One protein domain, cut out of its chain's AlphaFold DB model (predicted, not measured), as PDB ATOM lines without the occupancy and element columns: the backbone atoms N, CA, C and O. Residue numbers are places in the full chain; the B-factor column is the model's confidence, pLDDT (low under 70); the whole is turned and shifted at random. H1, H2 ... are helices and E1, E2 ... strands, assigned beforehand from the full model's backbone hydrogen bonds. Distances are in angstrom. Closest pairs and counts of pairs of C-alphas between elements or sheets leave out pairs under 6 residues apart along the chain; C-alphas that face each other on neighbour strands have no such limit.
ATOM      1  N   GLU A 202      27.148  82.021  63.923       94.19
ATOM      2  CA  GLU A 202      27.711  83.199  63.274       94.19
ATOM      3  C   GLU A 202      26.627  83.960  62.507       94.19
ATOM      4  O   GLU A 202      25.595  83.409  62.114       94.19
ATOM      5  N   LEU A 203      26.892  85.235  62.252       95.25
ATOM      6  CA  LEU A 203      26.161  86.040  61.283       95.25
ATOM      7  C   LEU A 203      27.028  86.260  60.046       95.25
ATOM      8  O   LEU A 203      28.248  86.372  60.154       95.25
ATOM      9  N   CYS A 204      26.427  86.351  58.869       94.31
ATOM     10  CA  CYS A 204      27.139  86.693  57.639       94.31
ATOM     11  C   CYS A 204      26.184  87.280  56.597       94.31
ATOM     12  O   CYS A 204      24.988  87.433  56.848       94.31
ATOM     13  N   PHE A 205      26.713  87.618  55.422       94.00
ATOM     14  CA  PHE A 205      25.889  87.982  54.277       94.00
ATOM     15  C   PHE A 205      25.482  86.759  53.449       94.00
ATOM     16  O   PHE A 205      26.258  85.822  53.245       94.00
ATOM     17  N   ALA A 206      24.270  86.818  52.913       93.88
ATOM     18  CA  ALA A 206      23.747  85.936  51.883       93.88
ATOM     19  C   ALA A 206      23.106  86.749  50.758       93.88
ATOM     20  O   ALA A 206      22.826  87.937  50.907       93.88
ATOM     21  N   TRP A 207      22.860  86.096  49.634       91.75
ATOM     22  CA  TRP A 207      22.198  86.660  48.461       91.75
ATOM     23  C   TRP A 207      21.255  85.632  47.839       91.75
ATOM     24  O   TRP A 207      21.368  84.433  48.099       91.75
ATOM     25  N   TYR A 208      20.332  86.092  47.003       89.69
ATOM     26  CA  TYR A 208      19.543  85.184  46.178       89.69
ATOM     27  C   TYR A 208      20.333  84.797  44.925       89.69
ATOM     28  O   TYR A 208      20.715  85.657  44.126       89.69
ATOM     29  N   ASN A 209      20.562  83.499  44.755       82.56
ATOM     30  CA  ASN A 209      21.122  82.879  43.564       82.56
ATOM     31  C   ASN A 209      20.085  81.893  43.007       82.56
ATOM     32  O   ASN A 209      19.773  80.905  43.670       82.56
ATOM     33  N   ASP A 210      19.517  82.186  41.834       82.75
ATOM     34  CA  ASP A 210      18.412  81.421  41.229       82.75
ATOM     35  C   ASP A 210      17.256  81.143  42.217       82.75
ATOM     36  O   ASP A 210      16.868  79.998  42.452       82.75
ATOM     37  N   ASP A 211      16.748  82.210  42.851       84.88
ATOM     38  CA  ASP A 211      15.683  82.205  43.873       84.88
ATOM     39  C   ASP A 211      15.999  81.440  45.174       84.88
ATOM     40  O   ASP A 211      15.167  81.375  46.082       84.88
ATOM     41  N   LYS A 212      17.222  80.922  45.326       87.50
ATOM     42  CA  LYS A 212      17.692  80.286  46.559       87.50
ATOM     43  C   LYS A 212      18.621  81.209  47.322       87.50
ATOM     44  O   LYS A 212      19.537  81.801  46.756       87.50
ATOM     45  N   LEU A 213      18.401  81.309  48.626       91.06
ATOM     46  CA  LEU A 213      19.313  82.025  49.503       91.06
ATOM     47  C   LEU A 213      20.602  81.205  49.633       91.06
ATOM     48  O   LEU A 213      20.563  80.040  50.018       91.06
ATOM     49  N   ALA A 214      21.733  81.812  49.299       89.94
ATOM     50  CA  ALA A 214      23.056  81.207  49.395       89.94
ATOM     51  C   ALA A 214      23.997  82.162  50.125       89.94
ATOM     52  O   ALA A 214      23.828  83.381  50.044       89.94
ATOM     53  N   TYR A 215      24.998  81.635  50.827       89.50
ATOM     54  CA  TYR A 215      26.008  82.493  51.438       89.50
ATOM     55  C   TYR A 215      26.715  83.331  50.375       89.50
ATOM     56  O   TYR A 215      27.032  82.854  49.283       89.50
ATOM     57  N   ALA A 216      26.964  84.594  50.703       85.38
ATOM     58  CA  ALA A 216      27.826  85.438  49.901       85.38
ATOM     59  C   ALA A 216      29.270  84.993  50.177       85.38
ATOM     60  O   ALA A 216      29.858  85.340  51.202       85.38
ATOM     61  N   GLU A 217      29.817  84.143  49.310       70.25
ATOM     62  CA  GLU A 217      31.184  83.645  49.459       70.25
ATOM     63  C   GLU A 217      32.216  84.726  49.114       70.25
ATOM     64  O   GLU A 217      32.032  85.515  48.189       70.25
ATOM     65  N   SER A 218      33.342  84.742  49.834       60.84
ATOM     66  CA  SER A 218      34.393  85.766  49.711       60.84
ATOM     67  C   SER A 218      35.298  85.610  48.478       60.84
ATOM     68  O   SER A 218      36.447  86.056  48.486       60.84
ATOM     69  N   TYR A 219      34.837  84.925  47.434       52.69
ATOM     70  CA  TYR A 219      35.670  84.515  46.305       52.69
ATOM     71  C   TYR A 219      35.030  84.911  44.984       52.69
ATOM     72  O   TYR A 219      34.626  84.069  44.184       52.69
ATOM     73  N   GLY A 220      34.933  86.211  44.719       52.06
ATOM     74  CA  GLY A 220      34.445  86.619  43.415       52.06
ATOM     75  C   GLY A 220      34.464  88.104  43.149       52.06
ATOM     76  O   GLY A 220      34.011  88.920  43.943       52.06
ATOM     77  N   HIS A 221      34.946  88.438  41.960       53.34
ATOM     78  CA  HIS A 221      34.704  89.718  41.325       53.34
ATOM     79  C   HIS A 221      33.216  89.832  40.993       53.34
ATOM     80  O   HIS A 221      32.674  89.025  40.235       53.34
ATOM     81  N   TYR A 222      32.564  90.870  41.505       58.78
ATOM     82  CA  TYR A 222      31.180  91.171  41.165       58.78
ATOM     83  C   TYR A 222      31.133  92.483  40.390       58.78
ATOM     84  O   TYR A 222      31.091  93.558  40.972       58.78
ATOM     85  N   ASN A 223      31.126  92.398  39.055       58.91
ATOM     86  CA  ASN A 223      30.848  93.547  38.179       58.91
ATOM     87  C   ASN A 223      29.329  93.785  38.034       58.91
ATOM     88  O   ASN A 223      28.814  94.027  36.944       58.91
ATOM     89  N   LYS A 224      28.586  93.586  39.124       69.94
ATOM     90  CA  LYS A 224      27.130  93.717  39.190       69.94
ATOM     91  C   LYS A 224      26.737  94.242  40.563       69.94
ATOM     92  O   LYS A 224      27.423  93.980  41.548       69.94
ATOM     93  N   THR A 225      25.607  94.934  40.625       80.44
ATOM     94  CA  THR A 225      24.969  95.262  41.898       80.44
ATOM     95  C   THR A 225      24.522  93.977  42.589       80.44
ATOM     96  O   THR A 225      23.817  93.162  41.993       80.44
ATOM     97  N   LEU A 226      24.951  93.796  43.833       84.06
ATOM     98  CA  LEU A 226      24.515  92.727  44.716       84.06
ATOM     99  C   LEU A 226      23.491  93.262  45.700       84.06
ATOM    100  O   LEU A 226      23.677  94.326  46.293       84.06
ATOM    101  N   GLU A 227      22.444  92.478  45.899       91.12
ATOM    102  CA  GLU A 227      21.542  92.636  47.026       91.12
ATOM    103  C   GLU A 227      21.888  91.556  48.046       91.12
ATOM    104  O   GLU A 227      21.690  90.364  47.800       91.12
ATOM    105  N   LEU A 228      22.472  91.992  49.157       92.88
ATOM    106  CA  LEU A 228      22.880  91.150  50.265       92.88
ATOM    107  C   LEU A 228      21.888  91.278  51.422       92.88
ATOM    108  O   LEU A 228      21.264  92.320  51.631       92.88
ATOM    109  N   TYR A 229      21.808  90.215  52.205       95.81
ATOM    110  CA  TYR A 229      20.967  90.087  53.384       95.81
ATOM    111  C   TYR A 229      21.828  89.571  54.528       95.81
ATOM    112  O   TYR A 229      22.636  88.665  54.320       95.81
ATOM    113  N   VAL A 230      21.664  90.115  55.730       96.19
ATOM    114  CA  VAL A 230      22.297  89.535  56.915       96.19
ATOM    115  C   VAL A 230      21.507  88.307  57.342       96.19
ATOM    116  O   VAL A 230      20.296  88.370  57.560       96.19
ATOM    117  N   VAL A 231      22.196  87.183  57.465       96.25
ATOM    118  CA  VAL A 231      21.617  85.888  57.813       96.25
ATOM    119  C   VAL A 231      22.372  85.258  58.971       96.25
ATOM    120  O   VAL A 231      23.526  85.596  59.242       96.25
ATOM    121  N   GLY A 232      21.706  84.324  59.641       95.88
ATOM    122  CA  GLY A 232      22.353  83.388  60.540       95.88
ATOM    123  C   GLY A 232      23.006  82.240  59.778       95.88
ATOM    124  O   GLY A 232      22.519  81.804  58.728       95.88
ATOM    125  N   ARG A 233      24.105  81.751  60.345       93.31
ATOM    126  CA  ARG A 233      24.820  80.549  59.934       93.31
ATOM    127  C   ARG A 233      25.179  79.740  61.167       93.31
ATOM    128  O   ARG A 233      25.707  80.284  62.134       93.31
ATOM    129  N   PHE A 234      24.986  78.434  61.084       93.75
ATOM    130  CA  PHE A 234      25.554  77.478  62.023       93.75
ATOM    131  C   PHE A 234      26.677  76.698  61.344       93.75
ATOM    132  O   PHE A 234      26.503  76.189  60.236       93.75
ATOM    133  N   ARG A 235      27.841  76.630  61.993       90.50
ATOM    134  CA  ARG A 235      28.958  75.770  61.592       90.50
ATOM    135  C   ARG A 235      28.912  74.496  62.405       90.50
ATOM    136  O   ARG A 235      29.202  74.525  63.595       90.50
ATOM    137  N   LEU A 236      28.534  73.405  61.760       88.44
ATOM    138  CA  LEU A 236      28.345  72.106  62.387       88.44
ATOM    139  C   LEU A 236      29.597  71.264  62.176       88.44
ATOM    140  O   LEU A 236      30.111  71.191  61.059       88.44
ATOM    141  N   THR A 237      30.078  70.615  63.227       82.94
ATOM    142  CA  THR A 237      31.203  69.680  63.109       82.94
ATOM    143  C   THR A 237      30.692  68.252  62.984       82.94
ATOM    144  O   THR A 237      29.829  67.860  63.758       82.94
ATOM    145  N   ASP A 238      31.224  67.467  62.049       73.00
ATOM    146  CA  ASP A 238      30.902  66.043  61.861       73.00
ATOM    147  C   ASP A 238      31.961  65.102  62.479       73.00
ATOM    148  O   ASP A 238      33.072  65.513  62.818       73.00
ATOM    149  N   TRP A 239      31.638  63.806  62.552       63.88
ATOM    150  CA  TRP A 239      32.502  62.678  62.922       63.88
ATOM    151  C   TRP A 239      33.837  62.624  62.173       63.88
ATOM    152  O   TRP A 239      34.822  62.110  62.699       63.88
ATOM    153  N   SER A 240      33.879  63.136  60.943       59.94
ATOM    154  CA  SER A 240      35.082  63.174  60.107       59.94
ATOM    155  C   SER A 240      36.004  64.373  60.380       59.94
ATOM    156  O   SER A 240      36.983  64.556  59.656       59.94
ATOM    157  N   TYR A 241      35.705  65.198  61.395       58.00
ATOM    158  CA  TYR A 241      36.283  66.534  61.616       58.00
ATOM    159  C   TYR A 241      36.001  67.529  60.475       58.00
ATOM    160  O   TYR A 241      36.536  68.637  60.460       58.00
ATOM    161  N   GLY A 242      35.152  67.154  59.511       65.69
ATOM    162  CA  GLY A 242      34.627  68.073  58.513       65.69
ATOM    163  C   GLY A 242      33.720  69.109  59.176       65.69
ATOM    164  O   GLY A 242      32.879  68.767  60.005       65.69
ATOM    165  N   THR A 243      33.895  70.379  58.818       72.81
ATOM    166  CA  THR A 243      32.959  71.445  59.190       72.81
ATOM    167  C   THR A 243      31.989  71.674  58.040       72.81
ATOM    168  O   THR A 243      32.408  71.957  56.916       72.81
ATOM    169  N   TYR A 244      30.699  71.581  58.335       80.50
ATOM    170  CA  TYR A 244      29.603  71.862  57.417       80.50
ATOM    171  C   TYR A 244      28.905  73.150  57.830       80.50
ATOM    172  O   TYR A 244      29.034  73.621  58.961       80.50
ATOM    173  N   GLN A 245      28.169  73.737  56.897       86.00
ATOM    174  CA  GLN A 245      27.372  74.925  57.164       86.00
ATOM    175  C   GLN A 245      25.900  74.545  57.083       86.00
ATOM    176  O   GLN A 245      25.497  73.750  56.232       86.00
ATOM    177  N   SER A 246      25.088  75.134  57.955       91.75
ATOM    178  CA  SER A 246      23.648  75.159  57.733       91.75
ATOM    179  C   SER A 246      23.335  75.824  56.398       91.75
ATOM    180  O   SER A 246      24.144  76.605  55.896       91.75
ATOM    181  N   LYS A 247      22.132  75.640  55.866       91.81
ATOM    182  CA  LYS A 247      21.607  76.601  54.890       91.81
ATOM    183  C   LYS A 247      21.503  77.988  55.540       91.81
ATOM    184  O   LYS A 247      21.292  78.068  56.759       91.81
ATOM    185  N   PRO A 248      21.677  79.081  54.779       94.00
ATOM    186  CA  PRO A 248      21.465  80.418  55.313       94.00
ATOM    187  C   PRO A 248      20.006  80.580  55.738       94.00
ATOM    188  O   PRO A 248      19.089  80.152  55.035       94.00
ATOM    189  N   PHE A 249      19.782  81.248  56.865       94.81
ATOM    190  CA  PHE A 249      18.438  81.537  57.351       94.81
ATOM    191  C   PHE A 249      18.329  82.965  57.866       94.81
ATOM    192  O   PHE A 249      19.257  83.513  58.461       94.81
ATOM    193  N   PHE A 250      17.160  83.574  57.694       95.12
ATOM    194  CA  PHE A 250      16.888  84.864  58.313       95.12
ATOM    195  C   PHE A 250      16.828  84.729  59.837       95.12
ATOM    196  O   PHE A 250      16.255  83.767  60.372       95.12
ATOM    197  N   ILE A 251      17.445  85.702  60.509       93.06
ATOM    198  CA  ILE A 251      17.385  85.876  61.961       93.06
ATOM    199  C   ILE A 251      15.936  86.198  62.330       93.06
ATOM    200  O   ILE A 251      15.264  86.933  61.606       93.06
ATOM    201  N   ASP A 252      15.455  85.644  63.440       89.25
ATOM    202  CA  ASP A 252      14.131  85.977  63.956       89.25
ATOM    203  C   ASP A 252      14.029  87.492  64.226       89.25
ATOM    204  O   ASP A 252      14.810  88.060  64.994       89.25
ATOM    205  N   GLU A 253      13.071  88.162  63.580       89.50
ATOM    206  CA  GLU A 253      12.875  89.608  63.716       89.50
ATOM    207  C   GLU A 253      12.475  90.018  65.139       89.50
ATOM    208  O   GLU A 253      12.656  91.178  65.502       89.50
ATOM    209  N   SER A 254      11.996  89.095  65.979       90.19
ATOM    210  CA  SER A 254      11.781  89.364  67.406       90.19
ATOM    211  C   SER A 254      13.081  89.635  68.172       90.19
ATOM    212  O   SER A 254      13.036  90.280  69.219       90.19
ATOM    213  N   LEU A 255      14.234  89.196  67.653       91.12
ATOM    214  CA  LEU A 255      15.546  89.472  68.243       91.12
ATOM    215  C   LEU A 255      16.099  90.825  67.799       91.12
ATOM    216  O   LEU A 255      16.640  91.570  68.611       91.12
ATOM    217  N   VAL A 256      15.989  91.131  66.506       90.38
ATOM    218  CA  VAL A 256      16.709  92.256  65.886       90.38
ATOM    219  C   VAL A 256      15.822  93.428  65.488       90.38
ATOM    220  O   VAL A 256      16.360  94.499  65.248       90.38
ATOM    221  N   GLY A 257      14.501  93.257  65.434       91.38
ATOM    222  CA  GLY A 257      13.547  94.237  64.918       91.38
ATOM    223  C   GLY A 257      13.533  94.303  63.385       91.38
ATOM    224  O   GLY A 257      14.575  94.406  62.742       91.38
ATOM    225  N   GLN A 258      12.338  94.300  62.786       90.62
ATOM    226  CA  GLN A 258      12.134  94.253  61.327       90.62
ATOM    227  C   GLN A 258      12.940  95.310  60.539       90.62
ATOM    228  O   GLN A 258      13.487  95.016  59.480       90.62
ATOM    229  N   ASN A 259      13.050  96.529  61.081       93.94
ATOM    230  CA  ASN A 259      13.685  97.684  60.431       93.94
ATOM    231  C   ASN A 259      14.864  98.254  61.238       93.94
ATOM    232  O   ASN A 259      15.200  99.438  61.141       93.94
ATOM    233  N   GLU A 260      15.469  97.434  62.095       94.31
ATOM    234  CA  GLU A 260      16.516  97.885  63.018       94.31
ATOM    235  C   GLU A 260      17.875  97.224  62.754       94.31
ATOM    236  O   GLU A 260      18.764  97.251  63.608       94.31
ATOM    237  N   TYR A 261      18.062  96.682  61.547       96.31
ATOM    238  CA  TYR A 261      19.327  96.090  61.117       96.31
ATOM    239  C   TYR A 261      20.447  97.145  61.062       96.31
ATOM    240  O   TYR A 261      20.175  98.278  60.683       96.31
ATOM    241  N   PRO A 262      21.703  96.846  61.421       95.94
ATOM    242  CA  PRO A 262      22.735  97.879  61.526       95.94
ATOM    243  C   PRO A 262      23.168  98.448  60.175       95.94
ATOM    244  O   PRO A 262      23.144  97.760  59.162       95.94
ATOM    245  N   GLU A 263      23.656  99.689  60.165       94.75
ATOM    246  CA  GLU A 263      24.303 100.244  58.973       94.75
ATOM    247  C   GLU A 263      25.517  99.412  58.543       94.75
ATOM    248  O   GLU A 263      26.178  98.763  59.358       94.75
ATOM    249  N   VAL A 264      25.831  99.455  57.253       90.38
ATOM    250  CA  VAL A 264      27.021  98.796  56.709       90.38
ATOM    251  C   VAL A 264      28.293  99.553  57.099       90.38
ATOM    252  O   VAL A 264      28.311 100.781  57.164       90.38
ATOM    253  N   ILE A 265      29.372  98.816  57.341       88.69
ATOM    254  CA  ILE A 265      30.719  99.338  57.573       88.69
ATOM    255  C   ILE A 265      31.630  98.746  56.503       88.69
ATOM    256  O   ILE A 265      31.625  97.536  56.276       88.69
ATOM    257  N   VAL A 266      32.430  99.602  55.874       83.69
ATOM    258  CA  VAL A 266      33.424  99.208  54.875       83.69
ATOM    259  C   VAL A 266      34.807  99.509  55.429       83.69
ATOM    260  O   VAL A 266      35.092 100.640  55.817       83.69
ATOM    261  N   GLU A 267      35.666  98.498  55.480       79.88
ATOM    262  CA  GLU A 267      37.073  98.661  55.840       79.88
ATOM    263  C   GLU A 267      37.975  98.598  54.601       79.88
ATOM    264  O   GLU A 267      37.647  97.953  53.600       79.88
ATOM    265  N   ASN A 268      39.128  99.275  54.691       69.00
ATOM    266  CA  ASN A 268      40.106  99.482  53.611       69.00
ATOM    267  C   ASN A 268      39.629 100.410  52.478       69.00
ATOM    268  O   ASN A 268      39.795 100.132  51.291       69.00
ATOM    269  N   GLU A 269      39.063 101.554  52.861       61.03
ATOM    270  CA  GLU A 269      38.769 102.670  51.958       61.03
ATOM    271  C   GLU A 269      40.033 103.330  51.350       61.03
ATOM    272  O   GLU A 269      41.109 103.283  51.957       61.03
ATOM    273  N   PRO A 270      39.927 103.991  50.176       52.25
ATOM    274  CA  PRO A 270      38.687 104.406  49.520       52.25
ATOM    275  C   PRO A 270      38.130 103.339  48.578       52.25
ATOM    276  O   PRO A 270      38.812 102.875  47.666       52.25
ATOM    277  N   ALA A 271      36.852 103.017  48.780       55.75
ATOM    278  CA  ALA A 271      36.001 102.542  47.702       55.75
ATOM    279  C   ALA A 271      36.053 103.577  46.561       55.75
ATOM    280  O   ALA A 271      36.230 104.781  46.795       55.75
ATOM    281  N   CYS A 272      35.986 103.134  45.313       57.16
ATOM    282  CA  CYS A 272      35.984 104.035  44.167       57.16
ATOM    283  C   CYS A 272      34.828 105.050  44.320       57.16
ATOM    284  O   CYS A 272      33.790 104.720  44.881       57.16
ATOM    285  N   LEU A 273      34.953 106.279  43.799       59.50
ATOM    286  CA  LEU A 273      33.911 107.335  43.890       59.50
ATOM    287  C   LEU A 273      32.512 106.906  43.391       59.50
ATOM    288  O   LEU A 273      31.534 107.617  43.607       59.50
ATOM    289  N   PHE A 274      32.434 105.779  42.682       65.81
ATOM    290  CA  PHE A 274      31.225 105.210  42.100       65.81
ATOM    291  C   PHE A 274      30.673 104.008  42.880       65.81
ATOM    292  O   PHE A 274      29.637 103.470  42.488       65.81
ATOM    293  N   ASP A 275      31.344 103.582  43.950       74.38
ATOM    294  CA  ASP A 275      30.909 102.459  44.767       74.38
ATOM    295  C   ASP A 275      29.748 102.898  45.665       74.38
ATOM    296  O   ASP A 275      29.773 103.950  46.305       74.38
ATOM    297  N   VAL A 276      28.702 102.083  45.708       80.62
ATOM    298  CA  VAL A 276      27.537 102.260  46.570       80.62
ATOM    299  C   VAL A 276      27.437 101.032  47.452       80.62
ATOM    300  O   VAL A 276      27.014  99.970  47.002       80.62
ATOM    301  N   ILE A 277      27.814 101.193  48.715       84.75
ATOM    302  CA  ILE A 277      27.671 100.172  49.749       84.75
ATOM    303  C   ILE A 277      26.788 100.778  50.836       84.75
ATOM    304  O   ILE A 277      27.224 101.676  51.553       84.75
ATOM    305  N   LYS A 278      25.524 100.356  50.917       90.38
ATOM    306  CA  LYS A 278      24.571 100.897  51.900       90.38
ATOM    307  C   LYS A 278      23.509  99.891  52.324       90.38
ATOM    308  O   LYS A 278      23.124  99.028  51.536       90.38
ATOM    309  N   ARG A 279      22.994 100.048  53.543       95.19
ATOM    310  CA  ARG A 279      21.725  99.445  53.971       95.19
ATOM    311  C   ARG A 279      20.554 100.175  53.292       95.19
ATOM    312  O   ARG A 279      20.692 101.325  52.872       95.19
ATOM    313  N   ALA A 280      19.413  99.510  53.161       94.44
ATOM    314  CA  ALA A 280      18.164 100.122  52.733       94.44
ATOM    315  C   ALA A 280      17.727 101.253  53.682       94.44
ATOM    316  O   ALA A 280      17.874 101.159  54.901       94.44
ATOM    317  N   ASP A 281      17.163 102.319  53.108       94.31
ATOM    318  CA  ASP A 281      16.860 103.565  53.828       94.31
ATOM    319  C   ASP A 281      15.710 103.402  54.853       94.31
ATOM    320  O   ASP A 281      15.582 104.200  55.779       94.31
ATOM    321  N   ASP A 282      14.877 102.367  54.698       94.75
ATOM    322  CA  ASP A 282      13.814 101.993  55.643       94.75
ATOM    323  C   ASP A 282      14.328 101.203  56.856       94.75
ATOM    324  O   ASP A 282      13.588 100.968  57.807       94.75
ATOM    325  N   GLY A 283      15.602 100.820  56.825       93.50
ATOM    326  CA  GLY A 283      16.287 100.058  57.846       93.50
ATOM    327  C   GLY A 283      16.053  98.553  57.847       93.50
ATOM    328  O   GLY A 283      16.484  97.865  58.777       93.50
ATOM    329  N   SER A 284      15.410  98.043  56.799       95.56
ATOM    330  CA  SER A 284      15.207  96.616  56.579       95.56
ATOM    331  C   SER A 284      16.526  95.852  56.410       95.56
ATOM    332  O   SER A 284      17.607  96.419  56.212       95.56
ATOM    333  N   ASN A 285      16.434  94.523  56.459       96.25
ATOM    334  CA  ASN A 285      17.549  93.608  56.232       96.25
ATOM    335  C   ASN A 285      17.970  93.528  54.754       96.25
ATOM    336  O   ASN A 285      17.988  92.451  54.167       96.25
ATOM    337  N   LYS A 286      18.270  94.655  54.119       95.88
ATOM    338  CA  LYS A 286      18.680  94.697  52.718       95.88
ATOM    339  C   LYS A 286      19.870  95.621  52.557       95.88
ATOM    340  O   LYS A 286      19.838  96.771  52.984       95.88
ATOM    341  N   TYR A 287      20.909  95.113  51.911       93.75
ATOM    342  CA  TYR A 287      22.169  95.811  51.711       93.75
ATOM    343  C   TYR A 287      22.506  95.795  50.231       93.75
ATOM    344  O   TYR A 287      22.562  94.744  49.599       93.75
ATOM    345  N   THR A 288      22.717  96.969  49.657       90.81
ATOM    346  CA  THR A 288      23.137  97.108  48.268       90.81
ATOM    347  C   THR A 288      24.641  97.281  48.232       90.81
ATOM    348  O   THR A 288      25.167  98.204  48.849       90.81
ATOM    349  N   VAL A 289      25.309  96.411  47.480       84.69
ATOM    350  CA  VAL A 289      26.731  96.518  47.154       84.69
ATOM    351  C   VAL A 289      26.840  96.676  45.645       84.69
ATOM    352  O   VAL A 289      26.620  95.737  44.887       84.69
ATOM    353  N   ASN A 290      27.158  97.874  45.192       81.19
ATOM    354  CA  ASN A 290      27.495  98.170  43.811       81.19
ATOM    355  C   ASN A 290      28.924  98.691  43.797       81.19
ATOM    356  O   ASN A 290      29.197  99.696  44.439       81.19
ATOM    357  N   MET A 291      29.823  98.029  43.086       70.69
ATOM    358  CA  MET A 291      31.179  98.534  42.920       70.69
ATOM    359  C   MET A 291      31.375  98.947  41.470       70.69
ATOM    360  O   MET A 291      31.054  98.191  40.551       70.69
ATOM    361  N   GLY A 292      31.900 100.148  41.268       61.88
ATOM    362  CA  GLY A 292      32.386 100.625  39.986       61.88
ATOM    363  C   GLY A 292      33.640  99.876  39.525       61.88
ATOM    364  O   GLY A 292      34.061  98.875  40.105       61.88
ATOM    365  N   ALA A 293      34.247 100.366  38.437       57.06
ATOM    366  CA  ALA A 293      35.473  99.795  37.875       57.06
ATOM    367  C   ALA A 293      36.548  99.635  38.971       57.06
ATOM    368  O   ALA A 293      37.011 100.625  39.539       57.06
ATOM    369  N   GLN A 294      36.890  98.377  39.271       58.28
ATOM    370  CA  GLN A 294      37.642  98.000  40.468       58.28
ATOM    371  C   GLN A 294      39.063  98.575  40.476       58.28
ATOM    372  O   GLN A 294      39.824  98.434  39.515       58.28
ATOM    373  N   THR A 295      39.440  99.167  41.606       53.25
ATOM    374  CA  THR A 295      40.837  99.386  41.992       53.25
ATOM    375  C   THR A 295      41.444  98.090  42.543       53.25
ATOM    376  O   THR A 295      40.721  97.201  42.980       53.25
ATOM    377  N   ARG A 296      42.778  97.980  42.574       58.97
ATOM    378  CA  ARG A 296      43.527  96.812  43.102       58.97
ATOM    379  C   ARG A 296      43.341  96.542  44.608       58.97
ATOM    380  O   ARG A 296      44.014  95.689  45.173       58.97
ATOM    381  N   THR A 297      42.490  97.308  45.281       62.66
ATOM    382  CA  THR A 297      42.292  97.253  46.730       62.66
ATOM    383  C   THR A 297      41.103  96.352  47.035       62.66
ATOM    384  O   THR A 297      40.036  96.532  46.455       62.66
ATOM    385  N   GLY A 298      41.284  95.372  47.921       70.75
ATOM    386  CA  GLY A 298      40.171  94.582  48.441       70.75
ATOM    387  C   GLY A 298      39.369  95.357  49.491       70.75
ATOM    388  O   GLY A 298      39.945  96.121  50.263       70.75
ATOM    389  N   HIS A 299      38.057  95.132  49.534       76.19
ATOM    390  CA  HIS A 299      37.147  95.715  50.520       76.19
ATOM    391  C   HIS A 299      36.642  94.640  51.474       76.19
ATOM    392  O   HIS A 299      36.273  93.545  51.048       76.19
ATOM    393  N   GLU A 300      36.586  94.967  52.761       84.06
ATOM    394  CA  GLU A 300      35.889  94.149  53.748       84.06
ATOM    395  C   GLU A 300      34.580  94.843  54.129       84.06
ATOM    396  O   GLU A 300      34.585  95.975  54.613       84.06
ATOM    397  N   ILE A 301      33.458  94.171  53.883       86.50
ATOM    398  CA  ILE A 301      32.118  94.666  54.183       86.50
ATOM    399  C   ILE A 301      31.588  93.923  55.405       86.50
ATOM    400  O   ILE A 301      31.474  92.695  55.419       86.50
ATOM    401  N   LYS A 302      31.209  94.685  56.424       91.06
ATOM    402  CA  LYS A 302      30.554  94.192  57.636       91.06
ATOM    403  C   LYS A 302      29.364  95.069  57.993       91.06
ATOM    404  O   LYS A 302      29.072  96.043  57.307       91.06
ATOM    405  N   VAL A 303      28.669  94.725  59.066       93.19
ATOM    406  CA  VAL A 303      27.621  95.574  59.636       93.19
ATOM    407  C   VAL A 303      28.084  96.170  60.956       93.19
ATOM    408  O   VAL A 303      28.987  95.644  61.613       93.19
ATOM    409  N   GLY A 304      27.488  97.297  61.328       93.50
ATOM    410  CA  GLY A 304      27.651  97.894  62.643       93.50
ATOM    411  C   GLY A 304      27.088  97.023  63.762       93.50
ATOM    412  O   GLY A 304      26.638  95.897  63.560       93.50
ATOM    413  N   ALA A 305      27.114  97.564  64.976       92.88
ATOM    414  CA  ALA A 305      26.561  96.870  66.127       92.88
ATOM    415  C   ALA A 305      25.033  96.749  66.019       92.88
ATOM    416  O   ALA A 305      24.336  97.727  65.739       92.88
ATOM    417  N   PHE A 306      24.524  95.550  66.295       94.25
ATOM    418  CA  PHE A 306      23.107  95.318  66.555       94.25
ATOM    419  C   PHE A 306      22.694  95.992  67.868       94.25
ATOM    420  O   PHE A 306      23.509  96.180  68.771       94.25
ATOM    421  N   LYS A 307      21.412  96.366  67.980       92.62
ATOM    422  CA  LYS A 307      20.861  96.938  69.224       92.62
ATOM    423  C   LYS A 307      20.838  95.940  70.380       92.62
ATOM    424  O   LYS A 307      20.842  96.345  71.539       92.62
ATOM    425  N   VAL A 308      20.789  94.656  70.046       92.19
ATOM    426  CA  VAL A 308      20.994  93.538  70.962       92.19
ATOM    427  C   VAL A 308      22.339  92.900  70.648       92.19
ATOM    428  O   VAL A 308      22.789  92.929  69.505       92.19
ATOM    429  N   GLU A 309      22.993  92.322  71.647       92.81
ATOM    430  CA  GLU A 309      24.222  91.579  71.395       92.81
ATOM    431  C   GLU A 309      23.914  90.317  70.579       92.81
ATOM    432  O   GLU A 309      22.914  89.640  70.817       92.81
ATOM    433  N   MET A 310      24.758  90.009  69.598       94.31
ATOM    434  CA  MET A 310      24.556  88.910  68.652       94.31
ATOM    435  C   MET A 310      25.850  88.107  68.496       94.31
ATOM    436  O   MET A 310      26.926  88.624  68.817       94.31
ATOM    437  N   PRO A 311      25.778  86.877  67.952       94.44
ATOM    438  CA  PRO A 311      26.966  86.131  67.571       94.44
ATOM    439  C   PRO A 311      27.856  86.911  66.600       94.44
ATOM    440  O   PRO A 311      27.428  87.859  65.933       94.44
ATOM    441  N   LYS A 312      29.117  86.483  66.504       92.19
ATOM    442  CA  LYS A 312      30.126  87.126  65.659       92.19
ATOM    443  C   LYS A 312      29.637  87.271  64.216       92.19
ATOM    444  O   LYS A 312      29.184  86.307  63.603       92.19
ATOM    445  N   PHE A 313      29.833  88.461  63.650       93.38
ATOM    446  CA  PHE A 313      29.661  88.693  62.221       93.38
ATOM    447  C   PHE A 313      30.922  88.286  61.454       93.38
ATOM    448  O   PHE A 313      32.025  88.731  61.779       93.38
ATOM    449  N   VAL A 314      30.763  87.450  60.433       91.94
ATOM    450  CA  VAL A 314      31.810  87.098  59.478       91.94
ATOM    451  C   VAL A 314      31.716  88.051  58.287       91.94
ATOM    452  O   VAL A 314      30.711  88.018  57.570       91.94
ATOM    453  N   PRO A 315      32.735  88.900  58.077       89.31
ATOM    454  CA  PRO A 315      32.726  89.884  57.006       89.31
ATOM    455  C   PRO A 315      32.645  89.256  55.615       89.31
ATOM    456  O   PRO A 315      33.138  88.153  55.375       89.31
ATOM    457  N   PHE A 316      32.059  90.002  54.684       86.50
ATOM    458  CA  PHE A 316      32.103  89.695  53.262       86.50
ATOM    459  C   PHE A 316      33.282  90.429  52.630       86.50
ATOM    460  O   PHE A 316      33.321  91.659  52.603       86.50
ATOM    461  N   THR A 317      34.257  89.671  52.136       80.81
ATOM    462  CA  THR A 317      35.450  90.231  51.501       80.81
ATOM    463  C   THR A 317      35.309  90.214  49.991       80.81
ATOM    464  O   THR A 317      34.957  89.201  49.389       80.81
ATOM    465  N   ILE A 318      35.662  91.335  49.381       73.75
ATOM    466  CA  ILE A 318      35.765  91.497  47.942       73.75
ATOM    467  C   ILE A 318      37.234  91.723  47.620       73.75
ATOM    468  O   ILE A 318      37.854  92.642  48.149       73.75
ATOM    469  N   ILE A 319      37.789  90.906  46.732       68.25
ATOM    470  CA  ILE A 319      39.192  90.993  46.325       68.25
ATOM    471  C   ILE A 319      39.280  91.820  45.029       68.25
ATOM    472  O   ILE A 319      38.536  91.572  44.078       68.25
TER     473      ILE A 319
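AT A GLANCE: This is residues 202 to 319 of the 322 residues of an uncharacterized protein of bacterium UBP9_UBA11836 (UniProt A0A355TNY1). Two sheets stand partly face to face as a small flattened, incompletely closed barrel: E1, E3, E7 and E6 make one wall and E5, E8 and E9 the other, and the walls come close at both edges, E6 to E5 and E1 to E9. The long strand E3 bends and runs beyond the walls to pair with E4, and this hairpin makes one end of the longest axis; E2 is added beside the far half of E1, and the short H1 lies off both sheets. The printed part has 118 residues, in the order E1 E2 E3 E4 H1 E5 E6 E7 E8 E9, one named helix and nine named strands; the class is mostly strand, though under half of the residues are in named elements. The larger sheet is branched, with antiparallel neighbour pairs, and the smaller runs E5 E8 E9, all antiparallel. The whole is compact, with a radius of gyration of the C-alphas of 14.7 A, and spans 46 by 35 by 28 A.

IN THESE COORDINATES: Find C-alpha 202 at (27.711, 83.199, 63.274); from there E1, residues 202 to 209, runs 20.8 A. E2 follows at residues 212 to 215. Look next at C-alpha 226, at (24.515, 92.727, 44.716), where E3 begins; it ends at residue 237, 30.2 A away, and is the longest strand. E4 is residues 243 to 245, and the helix H1 is residues 253 to 256. Then come E5, residues 264 to 267, 10.1 A long, E6, residues 276 to 279, and E7, residues 287 to 290. E8, residues 299 to 303, runs 13.2 A, and E9, residues 316 to 318, ends at C-alpha 318, (35.765, 91.497, 47.942).

HOW THE PARTS SIT: Begin with the larger sheet, which is strongly twisted. E3 has three neighbours in it and bends by 65 degrees at residue 230. Its pairing is staggered: residues 226 to 228 pair with E7, 228 to 233 with E1 and 235 to 237 with E4. E1 is on one side of E3 and E7 on the other side; look for N 204 and O 231 at 3.0 A, and N 228 and O 287 at 2.8 A. E3 and E4 form a hairpin, with N 236 and O 244 2.9 A apart. The hairpin of E1 and E2 has N 207 and O 214 at 2.9 A, and that of E6 and E7 has N 278 and O 288 at 3.0 A. In the smaller sheet, E8 is the inner strand: N 265 and O 302 are 2.8 A apart towards E5, and N 301 and O 316 are 2.8 A apart in the hairpin of E8 and E9. Between the sheets, the closest C-alphas of E5 and E6 are those of Val 264 and Lys 278, 5.8 A, and those of E1 and E9 are Phe 205 and Phe 316, 6.5 A. E1 and E8 are near each other, with 7 pairs of C-alphas within 10 A. E3 and E8 are only just apart, their closest C-alphas 8.5 A from each other. H1 is not on either sheet; it is too short for an O i to N i+4 pair, and its one O i to N i+3 pair is within hydrogen-bond range.

THE WHOLE: The two C-alphas farthest apart are those of Trp 239 and Leu 273, at 48.6 A. The printed part has no cut. The link from E8 to E9, residues 304 to 315, is long, while those from E1 to E2 and from E3 to E4 are tight. The mean pLDDT of the printed part is 82.9; look for values under 70 at residues 218 to 224, 239 to 242, 268 to 274, 292 to 297 and 319.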